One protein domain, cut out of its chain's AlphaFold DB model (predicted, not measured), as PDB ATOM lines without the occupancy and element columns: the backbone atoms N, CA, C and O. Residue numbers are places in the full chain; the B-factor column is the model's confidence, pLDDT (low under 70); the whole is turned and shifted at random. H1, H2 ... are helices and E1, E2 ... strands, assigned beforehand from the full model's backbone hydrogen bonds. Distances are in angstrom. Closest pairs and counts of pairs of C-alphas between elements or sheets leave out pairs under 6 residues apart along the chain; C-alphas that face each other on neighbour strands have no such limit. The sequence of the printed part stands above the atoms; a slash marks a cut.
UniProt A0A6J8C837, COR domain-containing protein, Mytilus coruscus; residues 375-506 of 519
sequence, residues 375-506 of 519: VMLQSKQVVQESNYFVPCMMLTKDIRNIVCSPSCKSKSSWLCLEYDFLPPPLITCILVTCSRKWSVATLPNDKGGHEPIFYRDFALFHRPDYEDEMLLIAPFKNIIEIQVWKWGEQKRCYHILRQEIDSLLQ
ATOM      1  N   VAL A 375     121.046 161.518  38.197       87.94
ATOM      2  CA  VAL A 375     119.830 161.417  39.015       87.94
ATOM      3  C   VAL A 375     118.771 162.350  38.446       87.94
ATOM      4  O   VAL A 375     119.083 163.466  38.030       87.94
ATOM      5  N   MET A 376     117.515 161.902  38.406       82.19
ATOM      6  CA  MET A 376     116.408 162.773  38.012       82.19
ATOM      7  C   MET A 376     115.788 163.470  39.226       82.19
ATOM      8  O   MET A 376     115.358 162.827  40.188       82.19
ATOM      9  N   LEU A 377     115.729 164.800  39.154       78.69
ATOM     10  CA  LEU A 377     115.061 165.656  40.128       78.69
ATOM     11  C   LEU A 377     113.541 165.670  39.909       78.69
ATOM     12  O   LEU A 377     113.046 165.342  38.831       78.69
ATOM     13  N   GLN A 378     112.790 166.167  40.897       71.75
ATOM     14  CA  GLN A 378     111.340 166.389  40.769       71.75
ATOM     15  C   GLN A 378     110.960 167.292  39.591       71.75
ATOM     16  O   GLN A 378     109.896 167.123  39.002       71.75
ATOM     17  N   SER A 379     111.833 168.234  39.227       71.81
ATOM     18  CA  SER A 379     111.665 169.103  38.058       71.81
ATOM     19  C   SER A 379     111.787 168.360  36.721       71.81
ATOM     20  O   SER A 379     111.744 169.004  35.677       71.81
ATOM     21  N   LYS A 380     111.977 167.029  36.738       76.31
ATOM     22  CA  LYS A 380     112.359 166.180  35.599       76.31
ATOM     23  C   LYS A 380     113.711 166.543  34.976       76.31
ATOM     24  O   LYS A 380     114.064 166.049  33.910       76.31
ATOM     25  N   GLN A 381     114.494 167.385  35.646       82.69
ATOM     26  CA  GLN A 381     115.850 167.688  35.224       82.69
ATOM     27  C   GLN A 381     116.786 166.563  35.663       82.69
ATOM     28  O   GLN A 381     116.798 166.173  36.832       82.69
ATOM     29  N   VAL A 382     117.587 166.062  34.726       85.44
ATOM     30  CA  VAL A 382     118.670 165.124  35.022       85.44
ATOM     31  C   VAL A 382     119.903 165.921  35.432       85.44
ATOM     32  O   VAL A 382     120.346 166.804  34.698       85.44
ATOM     33  N   VAL A 383     120.447 165.615  36.605       88.25
ATOM     34  CA  VAL A 383     121.669 166.229  37.132       88.25
ATOM     35  C   VAL A 383     122.688 165.155  37.483       88.25
ATOM     36  O   VAL A 383     122.329 164.038  37.856       88.25
ATOM     37  N   GLN A 384     123.966 165.494  37.350       89.44
ATOM     38  CA  GLN A 384     125.054 164.655  37.835       89.44
ATOM     39  C   GLN A 384     125.133 164.789  39.359       89.44
ATOM     40  O   GLN A 384     125.128 165.901  39.887       89.44
ATOM     41  N   GLU A 385     125.199 163.665  40.063       87.62
ATOM     42  CA  GLU A 385     125.392 163.656  41.507       87.62
ATOM     43  C   GLU A 385     126.755 164.263  41.891       87.62
ATOM     44  O   GLU A 385     127.755 164.042  41.211       87.62
ATOM     45  N   SER A 386     126.808 165.044  42.974       86.50
ATOM     46  CA  SER A 386     128.045 165.723  43.387       86.50
ATOM     47  C   SER A 386     128.983 164.795  44.155       86.50
ATOM     48  O   SER A 386     130.201 164.827  43.969       86.50
ATOM     49  N   ASN A 387     128.408 163.943  45.000       90.38
ATOM     50  CA  ASN A 387     129.151 163.013  45.840       90.38
ATOM     51  C   ASN A 387     129.365 161.683  45.116       90.38
ATOM     52  O   ASN A 387     128.484 161.212  44.396       90.38
ATOM     53  N   TYR A 388     130.500 161.036  45.360       92.31
ATOM     54  CA  TYR A 388     130.721 159.692  44.840       92.31
ATOM     55  C   TYR A 388     129.812 158.685  45.541       92.31
ATOM     56  O   TYR A 388     129.552 158.776  46.740       92.31
ATOM     57  N   PHE A 389     129.357 157.694  44.795       90.81
ATOM     58  CA  PHE A 389     128.814 156.453  45.314       90.81
ATOM     59  C   PHE A 389     129.903 155.389  45.234       90.81
ATOM     60  O   PHE A 389     130.621 155.321  44.239       90.81
ATOM     61  N   VAL A 390     130.018 154.580  46.283       88.62
ATOM     62  CA  VAL A 390     130.924 153.431  46.374       88.62
ATOM     63  C   VAL A 390     130.047 152.180  46.451       88.62
ATOM     64  O   VAL A 390     129.606 151.806  47.542       88.62
ATOM     65  N   PRO A 391     129.716 151.557  45.310       81.12
ATOM     66  CA  PRO A 391     128.683 150.528  45.241       81.12
ATOM     67  C   PRO A 391     128.923 149.308  46.136       81.12
ATOM     68  O   PRO A 391     127.986 148.824  46.771       81.12
ATOM     69  N   CYS A 392     130.181 148.867  46.289       74.62
ATOM     70  CA  CYS A 392     130.533 147.757  47.187       74.62
ATOM     71  C   CYS A 392     130.217 148.048  48.664       74.62
ATOM     72  O   CYS A 392     130.020 147.124  49.453       74.62
ATOM     73  N   MET A 393     130.117 149.326  49.038       78.50
ATOM     74  CA  MET A 393     129.840 149.779  50.405       78.50
ATOM     75  C   MET A 393     128.360 150.067  50.657       78.50
ATOM     76  O   MET A 393     127.971 150.346  51.790       78.50
ATOM     77  N   MET A 394     127.515 149.985  49.628       79.44
ATOM     78  CA  MET A 394     126.074 150.191  49.759       79.44
ATOM     79  C   MET A 394     125.432 149.030  50.515       79.44
ATOM     80  O   MET A 394     125.892 147.891  50.415       79.44
ATOM     81  N   LEU A 395     124.354 149.286  51.258       75.12
ATOM     82  CA  LEU A 395     123.568 148.209  51.861       75.12
ATOM     83  C   LEU A 395     122.688 147.524  50.818       75.12
ATOM     84  O   LEU A 395     122.169 148.153  49.893       75.12
ATOM     85  N   THR A 396     122.459 146.238  51.044       73.44
ATOM     86  CA  THR A 396     121.384 145.484  50.409       73.44
ATOM     87  C   THR A 396     120.051 145.957  50.999       73.44
ATOM     88  O   THR A 396     119.905 146.038  52.223       73.44
ATOM     89  N   LYS A 397     119.063 146.276  50.163       74.81
ATOM     90  CA  LYS A 397     117.680 146.507  50.611       74.81
ATOM     91  C   LYS A 397     116.778 145.418  50.049       74.81
ATOM     92  O   LYS A 397     117.012 144.908  48.961       74.81
ATOM     93  N   ASP A 398     115.718 145.090  50.778       74.00
ATOM     94  CA  ASP A 398     114.688 144.216  50.231       74.00
ATOM     95  C   ASP A 398     113.938 144.960  49.123       74.00
ATOM     96  O   ASP A 398     113.254 145.961  49.372       74.00
ATOM     97  N   ILE A 399     114.072 144.455  47.900       72.56
ATOM     98  CA  ILE A 399     113.437 145.000  46.705       72.56
ATOM     99  C   ILE A 399     111.921 145.151  46.891       72.56
ATOM    100  O   ILE A 399     111.338 146.120  46.410       72.56
ATOM    101  N   ARG A 400     111.274 144.276  47.680       70.00
ATOM    102  CA  ARG A 400     109.825 144.306  47.951       70.00
ATOM    103  C   ARG A 400     109.378 145.606  48.618       70.00
ATOM    104  O   ARG A 400     108.286 146.088  48.331       70.00
ATOM    105  N   ASN A 401     110.238 146.213  49.437       67.81
ATOM    106  CA  ASN A 401     109.942 147.487  50.098       67.81
ATOM    107  C   ASN A 401     109.925 148.665  49.110       67.81
ATOM    108  O   ASN A 401     109.311 149.693  49.382       67.81
ATOM    109  N   ILE A 402     110.581 148.515  47.958       66.25
ATOM    110  CA  ILE A 402     110.693 149.546  46.920       66.25
ATOM    111  C   ILE A 402     109.672 149.307  45.809       66.25
ATOM    112  O   ILE A 402     109.042 150.247  45.337       66.25
ATOM    113  N   VAL A 403     109.436 148.046  45.449       59.59
ATOM    114  CA  VAL A 403     108.493 147.614  44.403       59.59
ATOM    115  C   VAL A 403     107.042 148.018  44.687       59.59
ATOM    116  O   VAL A 403     106.244 148.118  43.753       59.59
ATOM    117  N   CYS A 404     106.712 148.291  45.951       51.84
ATOM    118  CA  CYS A 404     105.396 148.754  46.387       51.84
ATOM    119  C   CYS A 404     105.232 150.289  46.400       51.84
ATOM    120  O   CYS A 404     104.124 150.756  46.646       51.84
ATOM    121  N   SER A 405     106.298 151.071  46.179       52.22
ATOM    122  CA  SER A 405     106.280 152.534  46.360       52.22
ATOM    123  C   SER A 405     105.917 153.318  45.080       52.22
ATOM    124  O   SER A 405     105.070 154.210  45.150       52.22
ATOM    125  N   PRO A 406     106.429 152.975  43.879       58.09
ATOM    126  CA  PRO A 406     105.959 153.595  42.639       58.09
ATOM    127  C   PRO A 406     104.636 152.973  42.168       58.09
ATOM    128  O   PRO A 406     104.561 151.776  41.897       58.09
ATOM    129  N   SER A 407     103.586 153.784  42.023       58.69
ATOM    130  CA  SER A 407     102.244 153.374  41.575       58.69
ATOM    131  C   SER A 407     102.173 153.009  40.077       58.69
ATOM    132  O   SER A 407     101.508 153.686  39.295       58.69
ATOM    133  N   CYS A 408     102.887 151.967  39.636       66.94
ATOM    134  CA  CYS A 408     102.992 151.638  38.209       66.94
ATOM    135  C   CYS A 408     101.690 151.070  37.635       66.94
ATOM    136  O   CYS A 408     101.053 150.224  38.262       66.94
ATOM    137  N   LYS A 409     101.316 151.477  36.411       71.50
ATOM    138  CA  LYS A 409     100.113 150.947  35.741       71.50
ATOM    139  C   LYS A 409     100.290 149.495  35.301       71.50
ATOM    140  O   LYS A 409      99.350 148.713  35.379       71.50
ATOM    141  N   SER A 410     101.475 149.138  34.805       79.75
ATOM    142  CA  SER A 410     101.794 147.763  34.410       79.75
ATOM    143  C   SER A 410     103.296 147.479  34.482       79.75
ATOM    144  O   SER A 410     104.119 148.394  34.466       79.75
ATOM    145  N   LYS A 411     103.655 146.194  34.557       83.19
ATOM    146  CA  LYS A 411     105.039 145.701  34.532       83.19
ATOM    147  C   LYS A 411     105.196 144.710  33.384       83.19
ATOM    148  O   LYS A 411     104.254 143.987  33.062       83.19
ATOM    149  N   SER A 412     106.365 144.687  32.753       83.00
ATOM    150  CA  SER A 412     106.697 143.672  31.756       83.00
ATOM    151  C   SER A 412     106.913 142.302  32.401       83.00
ATOM    152  O   SER A 412     107.135 142.192  33.611       83.00
ATOM    153  N   SER A 413     106.939 141.263  31.566       82.38
ATOM    154  CA  SER A 413     107.625 140.019  31.918       82.38
ATOM    155  C   SER A 413     109.090 140.300  32.257       82.38
ATOM    156  O   SER A 413     109.666 141.287  31.782       82.38
ATOM    157  N   TRP A 414     109.672 139.433  33.076       85.50
ATOM    158  CA  TRP A 414     111.089 139.476  33.403       85.50
ATOM    159  C   TRP A 414     111.921 138.999  32.214       85.50
ATOM    160  O   TRP A 414     111.595 137.992  31.583       85.50
ATOM    161  N   LEU A 415     112.981 139.741  31.907       85.38
ATOM    162  CA  LEU A 415     114.107 139.244  31.132       85.38
ATOM    163  C   LEU A 415     115.124 138.704  32.139       85.38
ATOM    164  O   LEU A 415     115.593 139.454  32.991       85.38
ATOM    165  N   CYS A 416     115.431 137.416  32.046       86.69
ATOM    166  CA  CYS A 416     116.333 136.726  32.961       86.69
ATOM    167  C   CYS A 416     117.598 136.334  32.206       86.69
ATOM    168  O   CYS A 416     117.514 135.669  31.172       86.69
ATOM    169  N   LEU A 417     118.751 136.773  32.705       83.56
ATOM    170  CA  LEU A 417     120.061 136.400  32.181       83.56
ATOM    171  C   LEU A 417     120.662 135.396  33.143       83.56
ATOM    172  O   LEU A 417     121.070 135.769  34.238       83.56
ATOM    173  N   GLU A 418     120.627 134.130  32.758       83.81
ATOM    174  CA  GLU A 418     121.137 133.033  33.569       83.81
ATOM    175  C   GLU A 418     122.630 132.843  33.312       83.81
ATOM    176  O   GLU A 418     123.075 132.826  32.164       83.81
ATOM    177  N   TYR A 419     123.384 132.727  34.399       74.06
ATOM    178  CA  TYR A 419     124.806 132.431  34.403       74.06
ATOM    179  C   TYR A 419     125.026 131.126  35.167       74.06
ATOM    180  O   TYR A 419     124.343 130.870  36.160       74.06
ATOM    181  N   ASP A 420     126.022 130.337  34.766       73.81
ATOM    182  CA  ASP A 420     126.459 129.185  35.569       73.81
ATOM    183  C   ASP A 420     126.955 129.656  36.942       73.81
ATOM    184  O   ASP A 420     126.621 129.086  37.981       73.81
ATOM    185  N   PHE A 421     127.669 130.783  36.939       68.38
ATOM    186  CA  PHE A 421     128.128 131.494  38.115       68.38
ATOM    187  C   PHE A 421     128.049 133.009  37.881       68.38
ATOM    188  O   PHE A 421     128.523 133.504  36.858       68.38
ATOM    189  N   LEU A 422     127.470 133.749  38.831       68.62
ATOM    190  CA  LEU A 422     127.375 135.209  38.781       68.62
ATOM    191  C   LEU A 422     128.385 135.832  39.762       68.62
ATOM    192  O   LEU A 422     128.119 135.835  40.967       68.62
ATOM    193  N   PRO A 423     129.517 136.393  39.289       70.38
ATOM    194  CA  PRO A 423     130.473 137.051  40.172       70.38
ATOM    195  C   PRO A 423     129.813 138.198  40.949       70.38
ATOM    196  O   PRO A 423     129.193 139.059  40.318       70.38
ATOM    197  N   PRO A 424     129.980 138.285  42.285       69.69
ATOM    198  CA  PRO A 424     129.435 139.396  43.068       69.69
ATOM    199  C   PRO A 424     129.811 140.797  42.534       69.69
ATOM    200  O   PRO A 424     128.951 141.681  42.546       69.69
ATOM    201  N   PRO A 425     131.027 141.032  41.990       72.44
ATOM    202  CA  PRO A 425     131.357 142.314  41.368       72.44
ATOM    203  C   PRO A 425     130.580 142.621  40.084       72.44
ATOM    204  O   PRO A 425     130.361 143.792  39.774       72.44
ATOM    205  N   LEU A 426     130.134 141.603  39.338       77.44
ATOM    206  CA  LEU A 426     129.540 141.790  38.011       77.44
ATOM    207  C   LEU A 426     128.252 142.613  38.089       77.44
ATOM    208  O   LEU A 426     128.100 143.583  37.347       77.44
ATOM    209  N   ILE A 427     127.355 142.292  39.029       81.38
ATOM    210  CA  ILE A 427     126.120 143.068  39.202       81.38
ATOM    211  C   ILE A 427     126.432 144.527  39.532       81.38
ATOM    212  O   ILE A 427     125.848 145.434  38.946       81.38
ATOM    213  N   THR A 428     127.415 144.760  40.400       80.00
ATOM    214  CA  THR A 428     127.838 146.106  40.776       80.00
ATOM    215  C   THR A 428     128.308 146.901  39.553       80.00
ATOM    216  O   THR A 428     127.852 148.026  39.341       80.00
ATOM    217  N   CYS A 429     129.158 146.307  38.714       80.75
ATOM    218  CA  CYS A 429     129.681 146.947  37.505       80.75
ATOM    219  C   CYS A 429     128.571 147.262  36.498       80.75
ATOM    220  O   CYS A 429     128.546 148.342  35.905       80.75
ATOM    221  N   ILE A 430     127.594 146.363  36.355       83.12
ATOM    222  CA  ILE A 430     126.422 146.577  35.500       83.12
ATOM    223  C   ILE A 430     125.615 147.773  35.992       83.12
ATOM    224  O   ILE A 430     125.270 148.649  35.196       83.12
ATOM    225  N   LEU A 431     125.330 147.849  37.295       88.31
ATOM    226  CA  LEU A 431     124.583 148.965  37.876       88.31
ATOM    227  C   LEU A 431     125.337 150.294  37.700       88.31
ATOM    228  O   LEU A 431     124.723 151.295  37.318       88.31
ATOM    229  N   VAL A 432     126.659 150.305  37.903       88.06
ATOM    230  CA  VAL A 432     127.527 151.470  37.658       88.06
ATOM    231  C   VAL A 432     127.463 151.907  36.198       88.06
ATOM    232  O   VAL A 432     127.145 153.067  35.921       88.06
ATOM    233  N   THR A 433     127.679 150.984  35.265       86.38
ATOM    234  CA  THR A 433     127.652 151.253  33.821       86.38
ATOM    235  C   THR A 433     126.285 151.785  33.387       86.38
ATOM    236  O   THR A 433     126.190 152.805  32.698       86.38
ATOM    237  N   CYS A 434     125.203 151.168  33.871       88.00
ATOM    238  CA  CYS A 434     123.838 151.627  33.630       88.00
ATOM    239  C   CYS A 434     123.611 153.047  34.165       88.00
ATOM    240  O   CYS A 434     123.000 153.856  33.474       88.00
ATOM    241  N   SER A 435     124.153 153.394  35.336       90.19
ATOM    242  CA  SER A 435     123.992 154.727  35.940       90.19
ATOM    243  C   SER A 435     124.706 155.862  35.189       90.19
ATOM    244  O   SER A 435     124.355 157.036  35.346       90.19
ATOM    245  N   ARG A 436     125.694 155.530  34.344       87.31
ATOM    246  CA  ARG A 436     126.335 156.491  33.429       87.31
ATOM    247  C   ARG A 436     125.473 156.761  32.199       87.31
ATOM    248  O   ARG A 436     125.450 157.888  31.688       87.31
ATOM    249  N   LYS A 437     124.755 155.740  31.723       86.38
ATOM    250  CA  LYS A 437     123.884 155.818  30.540       86.38
ATOM    251  C   LYS A 437     122.502 156.383  30.872       86.38
ATOM    252  O   LYS A 437     122.003 157.240  30.147       86.38
ATOM    253  N   TRP A 438     121.911 155.942  31.975       88.56
ATOM    254  CA  TRP A 438     120.543 156.245  32.384       88.56
ATOM    255  C   TRP A 438     120.504 156.927  33.749       88.56
ATOM    256  O   TRP A 438     121.357 156.687  34.601       88.56
ATOM    257  N   SER A 439     119.505 157.784  33.970       90.12
ATOM    258  CA  SER A 439     119.351 158.458  35.258       90.12
ATOM    259  C   SER A 439     118.705 157.532  36.282       90.12
ATOM    260  O   SER A 439     117.701 156.881  36.018       90.12
ATOM    261  N   VAL A 440     119.272 157.482  37.479       90.56
ATOM    262  CA  VAL A 440     118.742 156.744  38.619       90.56
ATOM    263  C   VAL A 440     117.446 157.403  39.099       90.56
ATOM    264  O   VAL A 440     117.367 158.627  39.260       90.56
ATOM    265  N   ALA A 441     116.428 156.576  39.323       86.62
ATOM    266  CA  ALA A 441     115.146 156.984  39.876       86.62
ATOM    267  C   ALA A 441     115.273 157.353  41.354       86.62
ATOM    268  O   ALA A 441     116.116 156.823  42.076       86.62
ATOM    269  N   THR A 442     114.412 158.246  41.825       83.69
ATOM    270  CA  THR A 442     114.427 158.717  43.211       83.69
ATOM    271  C   THR A 442     113.097 158.471  43.908       83.69
ATOM    272  O   THR A 442     112.038 158.486  43.280       83.69
ATOM    273  N   LEU A 443     113.150 158.239  45.222       76.50
ATOM    274  CA  LEU A 443     111.973 158.216  46.089       76.50
ATOM    275  C   LEU A 443     111.979 159.407  47.048       76.50
ATOM    276  O   LEU A 443     113.050 159.790  47.526       76.50
ATOM    277  N   PRO A 444     110.798 159.947  47.400       72.62
ATOM    278  CA  PRO A 444     110.680 160.879  48.511       72.62
ATOM    279  C   PRO A 444     111.236 160.242  49.787       72.62
ATOM    280  O   PRO A 444     110.928 159.091  50.094       72.62
ATOM    281  N   ASN A 445     112.044 160.990  50.530       70.12
ATOM    282  CA  ASN A 445     112.567 160.568  51.823       70.12
ATOM    283  C   ASN A 445     111.848 161.282  52.977       70.12
ATOM    284  O   ASN A 445     111.272 162.360  52.808       70.12
ATOM    285  N   ASP A 446     111.951 160.716  54.182       64.38
ATOM    286  CA  ASP A 446     111.294 161.226  55.399       64.38
ATOM    287  C   ASP A 446     111.729 162.650  55.799       64.38
ATOM    288  O   ASP A 446     111.102 163.290  56.640       64.38
ATOM    289  N   LYS A 447     112.815 163.163  55.209       65.31
ATOM    290  CA  LYS A 447     113.380 164.494  55.476       65.31
ATOM    291  C   LYS A 447     112.989 165.531  54.415       65.31
ATOM    292  O   LYS A 447     113.578 166.608  54.385       65.31
ATOM    293  N   GLY A 448     112.028 165.218  53.542       58.03
ATOM    294  CA  GLY A 448     111.549 166.118  52.487       58.03
ATOM    295  C   GLY A 448     112.486 166.247  51.280       58.03
ATOM    296  O   GLY A 448     112.279 167.112  50.433       58.03
ATOM    297  N   GLY A 449     113.515 165.403  51.193       68.12
ATOM    298  CA  GLY A 449     114.393 165.267  50.034       68.12
ATOM    299  C   GLY A 449     114.062 164.033  49.195       68.12
ATOM    300  O   GLY A 449     113.053 163.366  49.407       68.12
ATOM    301  N   HIS A 450     114.950 163.715  48.258       70.94
ATOM    302  CA  HIS A 450     114.844 162.551  47.378       70.94
ATOM    303  C   HIS A 450     116.047 161.639  47.581       70.94
ATOM    304  O   HIS A 450     117.179 162.120  47.626       70.94
ATOM    305  N   GLU A 451     115.812 160.341  47.760       78.94
ATOM    306  CA  GLU A 451     116.861 159.325  47.868       78.94
ATOM    307  C   GLU A 451     116.931 158.520  46.559       78.94
ATOM    308  O   GLU A 451     115.898 158.010  46.114       78.94
ATOM    309  N   PRO A 452     118.108 158.413  45.916       85.62
ATOM    310  CA  PRO A 452     118.261 157.591  44.722       85.62
ATOM    311  C   PRO A 452     118.049 156.108  45.046       85.62
ATOM    312  O   PRO A 452     118.560 155.586  46.038       85.62
ATOM    313  N   ILE A 453     117.316 155.417  44.174       86.69
ATOM    314  CA  ILE A 453     117.140 153.962  44.190       86.69
ATOM    315  C   ILE A 453     118.351 153.335  43.492       86.69
ATOM    316  O   ILE A 453     118.264 152.791  42.392       86.69
ATOM    317  N   PHE A 454     119.497 153.471  44.142       87.38
ATOM    318  CA  PHE A 454     120.753 152.830  43.791       87.38
ATOM    319  C   PHE A 454     121.158 152.056  45.039       87.38
ATOM    320  O   PHE A 454     121.245 152.652  46.109       87.38
ATOM    321  N   TYR A 455     121.314 150.744  44.939       86.38
ATOM    322  CA  TYR A 455     121.721 149.861  46.030       86.38
ATOM    323  C   TYR A 455     122.758 148.876  45.503       86.38
ATOM    324  O   TYR A 455     122.936 148.760  44.293       86.38
ATOM    325  N   ARG A 456     123.421 148.154  46.413       81.38
ATOM    326  CA  ARG A 456     124.461 147.176  46.052       81.38
ATOM    327  C   ARG A 456     123.973 146.180  45.001       81.38
ATOM    328  O   ARG A 456     124.661 145.933  44.019       81.38
ATOM    329  N   ASP A 457     122.770 145.660  45.220       82.81
ATOM    330  CA  ASP A 457     122.254 144.557  44.421       82.81
ATOM    331  C   ASP A 457     121.248 145.038  43.382       82.81
ATOM    332  O   ASP A 457     120.981 144.338  42.432       82.81
ATOM    333  N   PHE A 458     120.659 146.225  43.492       88.81
ATOM    334  CA  PHE A 458     119.686 146.634  42.483       88.81
ATOM    335  C   PHE A 458     119.607 148.137  42.328       88.81
ATOM    336  O   PHE A 458     119.887 148.909  43.248       88.81
ATOM    337  N   ALA A 459     119.148 148.551  41.156       90.06
ATOM    338  CA  ALA A 459     118.831 149.938  40.893       90.06
ATOM    339  C   ALA A 459     117.635 150.069  39.960       90.06
ATOM    340  O   ALA A 459     117.298 149.153  39.202       90.06
ATOM    341  N   LEU A 460     117.005 151.237  40.029       89.81
ATOM    342  CA  LEU A 460     115.917 151.619  39.144       89.81
ATOM    343  C   LEU A 460     116.362 152.807  38.293       89.81
ATOM    344  O   LEU A 460     116.802 153.824  38.826       89.81
ATOM    345  N   PHE A 461     116.230 152.685  36.976       90.25
ATOM    346  CA  PHE A 461     116.693 153.683  36.017       90.25
ATOM    347  C   PHE A 461     115.540 154.244  35.191       90.25
ATOM    348  O   PHE A 461     114.670 153.503  34.744       90.25
ATOM    349  N   HIS A 462     115.559 155.543  34.927       86.50
ATOM    350  CA  HIS A 462     114.718 156.180  33.926       86.50
ATOM    351  C   HIS A 462     115.378 156.109  32.560       86.50
ATOM    352  O   HIS A 462     116.562 156.422  32.401       86.50
ATOM    353  N   ARG A 463     114.592 155.736  31.554       78.31
ATOM    354  CA  ARG A 463     115.084 155.658  30.182       78.31
ATOM    355  C   ARG A 463     114.820 156.991  29.468       78.31
ATOM    356  O   ARG A 463     113.664 157.403  29.403       78.31
ATOM    357  N   PRO A 464     115.850 157.662  28.922       68.44
ATOM    358  CA  PRO A 464     115.706 159.000  28.344       68.44
ATOM    359  C   PRO A 464     114.771 159.031  27.131       68.44
ATOM    360  O   PRO A 464     114.005 159.976  26.987       68.44
ATOM    361  N   ASP A 465     114.756 157.974  26.316       70.25
ATOM    362  CA  ASP A 465     113.871 157.885  25.145       70.25
ATOM    363  C   ASP A 465     112.415 157.539  25.509       70.25
ATOM    364  O   ASP A 465     111.535 157.509  24.646       70.25
ATOM    365  N   TYR A 466     112.141 157.240  26.786       72.75
ATOM    366  CA  TYR A 466     110.885 156.645  27.232       72.75
ATOM    367  C   TYR A 466     110.431 157.226  28.579       72.75
ATOM    368  O   TYR A 466     110.570 156.590  29.621       72.75
ATOM    369  N   GLU A 467     109.835 158.423  28.540       67.19
ATOM    370  CA  GLU A 467     109.454 159.211  29.730       67.19
ATOM    371  C   GLU A 467     108.570 158.470  30.755       67.19
ATOM    372  O   GLU A 467     108.650 158.757  31.949       67.19
ATOM    373  N   ASP A 468     107.766 157.498  30.310       75.62
ATOM    374  CA  ASP A 468     106.841 156.718  31.149       75.62
ATOM    375  C   ASP A 468     107.369 155.315  31.512       75.62
ATOM    376  O   ASP A 468     106.590 154.449  31.936       75.62
ATOM    377  N   GLU A 469     108.664 155.053  31.306       82.00
ATOM    378  CA  GLU A 469     109.289 153.764  31.602       82.00
ATOM    379  C   GLU A 469     110.431 153.871  32.614       82.00
ATOM    380  O   GLU A 469     111.307 154.736  32.539       82.00
ATOM    381  N   MET A 470     110.451 152.911  33.536       86.62
ATOM    382  CA  MET A 470     111.592 152.651  34.406       86.62
ATOM    383  C   MET A 470     112.118 151.237  34.167       86.62
ATOM    384  O   MET A 470     111.348 150.322  33.874       86.62
ATOM    385  N   LEU A 471     113.426 151.058  34.306       88.81
ATOM    386  CA  LEU A 471     114.119 149.785  34.179       88.81
ATOM    387  C   LEU A 471     114.654 149.368  35.546       88.81
ATOM    388  O   LEU A 471     115.501 150.055  36.113       88.81
ATOM    389  N   LEU A 472     114.158 148.249  36.059       89.69
ATOM    390  CA  LEU A 472     114.683 147.590  37.245       89.69
ATOM    391  C   LEU A 472     115.718 146.549  36.819       89.69
ATOM    392  O   LEU A 472     115.426 145.742  35.936       89.69
ATOM    393  N   ILE A 473     116.876 146.551  37.474       90.44
ATOM    394  CA  ILE A 473     117.909 145.517  37.344       90.44
ATOM    395  C   ILE A 473     118.232 145.007  38.746       90.44
ATOM    396  O   ILE A 473     118.542 145.821  39.616       90.44
ATOM    397  N   ALA A 474     118.142 143.694  38.961       89.06
ATOM    398  CA  ALA A 474     118.427 143.039  40.237       89.06
ATOM    399  C   ALA A 474     118.945 141.602  40.019       89.06
ATOM    400  O   ALA A 474     118.545 140.967  39.049       89.06
ATOM    401  N   PRO A 475     119.801 141.049  40.890       86.25
ATOM    402  CA  PRO A 475     120.221 139.668  40.853       86.25
ATOM    403  C   PRO A 475     119.262 138.811  41.680       86.25
ATOM    404  O   PRO A 475     118.738 139.224  42.718       86.25
ATOM    405  N   PHE A 476     119.101 137.569  41.253       84.19
ATOM    406  CA  PHE A 476     118.481 136.505  42.017       84.19
ATOM    407  C   PHE A 476     119.274 135.218  41.790       84.19
ATOM    408  O   PHE A 476     119.209 134.612  40.722       84.19
ATOM    409  N   LYS A 477     120.041 134.789  42.802       83.06
ATOM    410  CA  LYS A 477     121.018 133.691  42.665       83.06
ATOM    411  C   LYS A 477     121.996 133.992  41.513       83.06
ATOM    412  O   LYS A 477     122.564 135.077  41.499       83.06
ATOM    413  N   ASN A 478     122.137 133.088  40.543       79.50
ATOM    414  CA  ASN A 478     122.994 133.269  39.368       79.50
ATOM    415  C   ASN A 478     122.250 133.888  38.171       79.50
ATOM    416  O   ASN A 478     122.668 133.745  37.028       79.50
ATOM    417  N   ILE A 479     121.120 134.555  38.418       83.81
ATOM    418  CA  ILE A 479     120.301 135.178  37.380       83.81
ATOM    419  C   ILE A 479     120.318 136.688  37.577       83.81
ATOM    420  O   ILE A 479     120.065 137.172  38.676       83.81
ATOM    421  N   ILE A 480     120.557 137.442  36.507       86.19
ATOM    422  CA  ILE A 480     120.269 138.877  36.477       86.19
ATOM    423  C   ILE A 480     118.859 139.061  35.925       86.19
ATOM    424  O   ILE A 480     118.567 138.731  34.775       86.19
ATOM    425  N   GLU A 481     117.975 139.578  36.763       88.94
ATOM    426  CA  GLU A 481     116.578 139.840  36.469       88.94
ATOM    427  C   GLU A 481     116.377 141.302  36.077       88.94
ATOM    428  O   GLU A 481     116.800 142.239  36.761       88.94
ATOM    429  N   ILE A 482     115.691 141.500  34.955       88.62
ATOM    430  CA  ILE A 482     115.448 142.817  34.383       88.62
ATOM    431  C   ILE A 482     113.957 142.975  34.108       88.62
ATOM    432  O   ILE A 482     113.336 142.136  33.451       88.62
ATOM    433  N   GLN A 483     113.370 144.072  34.587       87.50
ATOM    434  CA  GLN A 483     111.950 144.361  34.397       87.50
ATOM    435  C   GLN A 483     111.716 145.808  33.993       87.50
ATOM    436  O   GLN A 483     112.263 146.735  34.582       87.50
ATOM    437  N   VAL A 484     110.830 146.009  33.019       86.56
ATOM    438  CA  VAL A 484     110.380 147.339  32.608       86.56
ATOM    439  C   VAL A 484     109.058 147.658  33.288       86.56
ATOM    440  O   VAL A 484     108.078 146.922  33.152       86.56
ATOM    441  N   TRP A 485     109.012 148.771  34.006       85.06
ATOM    442  CA  TRP A 485     107.804 149.299  34.629       85.06
ATOM    443  C   TRP A 485     107.242 150.409  33.760       85.06
ATOM    444  O   TRP A 485     107.987 151.270  33.304       85.06
ATOM    445  N   LYS A 486     105.930 150.377  33.522       80.75
ATOM    446  CA  LYS A 486     105.260 151.241  32.550       80.75
ATOM    447  C   LYS A 486     104.126 152.035  33.181       80.75
ATOM    448  O   LYS A 486     103.274 151.482  33.882       80.75
ATOM    449  N   TRP A 487     104.067 153.316  32.829       74.94
ATOM    450  CA  TRP A 487     102.916 154.196  33.061       74.94
ATOM    451  C   TRP A 487     102.074 154.465  31.801       74.94
ATOM    452  O   TRP A 487     100.953 154.973  31.915       74.94
ATOM    453  N   GLY A 488     102.571 154.085  30.622       66.50
ATOM    454  CA  GLY A 488     101.870 154.175  29.336       66.50
ATOM    455  C   GLY A 488     101.296 152.838  28.843       66.50
ATOM    456  O   GLY A 488     101.678 151.769  29.313       66.50
ATOM    457  N   GLU A 489     100.384 152.890  27.865       61.47
ATOM    458  CA  GLU A 489      99.675 151.712  27.317       61.47
ATOM    459  C   GLU A 489     100.403 151.019  26.146       61.47
ATOM    460  O   GLU A 489      99.942 150.005  25.621       61.47
ATOM    461  N   GLN A 490     101.562 151.533  25.716       62.84
ATOM    462  CA  GLN A 490     102.262 150.995  24.548       62.84
ATOM    463  C   GLN A 490     102.932 149.635  24.829       62.84
ATOM    464  O   GLN A 490     103.855 149.492  25.647       62.84
ATOM    465  N   LYS A 491     102.509 148.611  24.077       61.34
ATOM    466  CA  LYS A 491     103.242 147.344  23.946       61.34
ATOM    467  C   LYS A 491     104.481 147.565  23.079       61.34
ATOM    468  O   LYS A 491     104.405 148.233  22.054       61.34
ATOM    469  N   ARG A 492     105.622 147.007  23.491       65.12
ATOM    470  CA  ARG A 492     106.910 147.180  22.803       65.12
ATOM    471  C   ARG A 492     107.628 145.855  22.634       65.12
ATOM    472  O   ARG A 492     107.460 144.953  23.449       65.12
ATOM    473  N   CYS A 493     108.427 145.775  21.575       65.06
ATOM    474  CA  CYS A 493     109.360 144.682  21.355       65.06
ATOM    475  C   CYS A 493     110.611 144.924  22.207       65.06
ATOM    476  O   CYS A 493     111.295 145.932  22.040       65.06
ATOM    477  N   TYR A 494     110.914 144.002  23.116       71.38
ATOM    478  CA  TYR A 494     112.063 144.113  24.020       71.38
ATOM    479  C   TYR A 494     113.396 143.714  23.368       71.38
ATOM    480  O   TYR A 494     114.419 143.704  24.042       71.38
ATOM    481  N   HIS A 495     113.411 143.432  22.060       72.62
ATOM    482  CA  HIS A 495     114.632 143.096  21.325       72.62
ATOM    483  C   HIS A 495     115.671 144.226  21.373       72.62
ATOM    484  O   HIS A 495     116.845 143.966  21.602       72.62
ATOM    485  N   ILE A 496     115.231 145.483  21.252       75.56
ATOM    486  CA  ILE A 496     116.117 146.656  21.344       75.56
ATOM    487  C   ILE A 496     116.701 146.782  22.755       75.56
ATOM    488  O   ILE A 496     117.891 147.020  22.913       75.56
ATOM    489  N   LEU A 497     115.882 146.561  23.791       74.75
ATOM    490  CA  LEU A 497     116.355 146.574  25.177       74.75
ATOM    491  C   LEU A 497     117.387 145.464  25.420       74.75
ATOM    492  O   LEU A 497     118.393 145.710  26.074       74.75
ATOM    493  N   ARG A 498     117.162 144.265  24.868       75.50
ATOM    494  CA  ARG A 498     118.129 143.166  24.928       75.50
ATOM    495  C   ARG A 498     119.451 143.560  24.271       75.50
ATOM    496  O   ARG A 498     120.473 143.433  24.922       75.50
ATOM    497  N   GLN A 499     119.427 144.129  23.064       77.81
ATOM    498  CA  GLN A 499     120.634 144.629  22.392       77.81
ATOM    499  C   GLN A 499     121.346 145.732  23.195       77.81
ATOM    500  O   GLN A 499     122.568 145.729  23.298       77.81
ATOM    501  N   GLU A 500     120.594 146.662  23.795       77.00
ATOM    502  CA  GLU A 500     121.154 147.703  24.663       77.00
ATOM    503  C   GLU A 500     121.841 147.104  25.893       77.00
ATOM    504  O   GLU A 500     122.934 147.545  26.238       77.00
ATOM    505  N   ILE A 501     121.228 146.115  26.546       73.69
ATOM    506  CA  ILE A 501     121.809 145.425  27.703       73.69
ATOM    507  C   ILE A 501     123.025 144.607  27.273       73.69
ATOM    508  O   ILE A 501     124.066 144.709  27.905       73.69
ATOM    509  N   ASP A 502     122.943 143.870  26.169       73.31
ATOM    510  CA  ASP A 502     124.054 143.065  25.656       73.31
ATOM    511  C   ASP A 502     125.264 143.942  25.317       73.31
ATOM    512  O   ASP A 502     126.390 143.585  25.643       73.31
ATOM    513  N   SER A 503     125.034 145.139  24.763       73.56
ATOM    514  CA  SER A 503     126.100 146.122  24.527       73.56
ATOM    515  C   SER A 503     126.739 146.660  25.813       73.56
ATOM    516  O   SER A 503     127.899 147.050  25.791       73.56
ATOM    517  N   LEU A 504     125.995 146.690  26.926       66.94
ATOM    518  CA  LEU A 504     126.490 147.120  28.242       66.94
ATOM    519  C   LEU A 504     127.211 145.996  28.994       66.94
ATOM    520  O   LEU A 504     128.017 146.283  29.871       66.94
ATOM    521  N   LEU A 505     126.882 144.739  28.683       63.75
ATOM    522  CA  LEU A 505     127.486 143.541  29.264       63.75
ATOM    523  C   LEU A 505     128.745 143.088  28.528       63.75
ATOM    524  O   LEU A 505     129.434 142.194  29.018       63.75
ATOM    525  N   GLN A 506     129.047 143.668  27.362       54.78
ATOM    526  CA  GLN A 506     130.343 143.444  26.740       54.78
ATOM    527  C   GLN A 506     131.426 143.985  27.678       54.78
ATOM    528  O   GLN A 506     131.273 145.100  28.186       54.78
TER     529      GLN A 506
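AT A GLANCE: This is residues 375 to 506 of the 519 residues of the protein "COR domain-containing protein" of Mytilus coruscus (UniProt A0A6J8C837). A twisted antiparallel sheet of four strands, E2, E7, E6 and E5 in order across it, has the longest helix, H2, over one face and running along its strands, with H3 meeting H2 at a steep angle. A small separate hairpin, E3 and E4, lies beyond E5, while E1 and the long stretch of residues 385 to 398 run round the outside towards the short helix H1. The printed part has 132 residues, with three named helices and seven named strands in the order E1 H1 E2 H2 E3 E4 E5 E6 E7 H3, class mixed. It is compact, with a radius of gyration of the C-alphas of 14.4 A and spans of 43 by 38 by 26 A.

HOW THE PARTS SIT: In the sheet, the inner strands E7, residues 479 to 486, and E6, residues 466 to 476, form a hairpin, with N 481 and O 474 2.7 A apart. E6 bends by 54 degrees at residue 469 and forms a hairpin with the edge strand E5, residues 459 to 463; N 471 and O 461 are 2.8 A apart. E5, E6 and E7 are a meander, each strand the antiparallel neighbour of the one before. At the other edge E2, residues 415 to 418, is antiparallel to E7, with N 482 and O 415 2.8 A apart. H2, residues 424 to 437, is on the sheet at a height of 9.3 A, over E6 and E5, making two layers, a helix on one face of a sheet. On the local plane it stands at 3 degrees to E6, along the strands; its closest C-alphas to E5 are those of Leu 431 and Ala 459, 6.6 A apart. H3, residues 495 to 505, only grazes the sheet and touches residues 430 to 434 of H2 alone, at a steep tilt of 63 degrees, opposite ways; the closest C-alphas, of Ile 430 and Leu 505, are 7.0 A apart. H1, residues 399 to 403, only grazes the sheet too. The hairpin of E3, residues 442 to 444, and E4, residues 450 to 452, has N 451 and O 443 2.8 A apart. E1, residues 382 to 384, pairs with no named strand. Every O i to N i+4 pair is within hydrogen-bond range in H1 and H3, and 9 of 10 are in H2.

IN THESE COORDINATES: E6 is 26.1 A long, E7 22.5 A, H2 21.4 A, H3 15.1 A and E5 12.7 A from first to last C-alpha. E1 begins at C-alpha 382, (118.670, 165.124, 35.022), and H3 ends at C-alpha 505, (127.486, 143.541, 29.264).

THE WHOLE: The C-alphas of Asp 420 and Gly 448 are the farthest apart, at 43.3 A. The printed part has no cut. The links E1 to H1 and H1 to E2 are long. The mean pLDDT of the printed part is 78.1, with 26 residues under 70, among them 401 to 408 and 488 to 493.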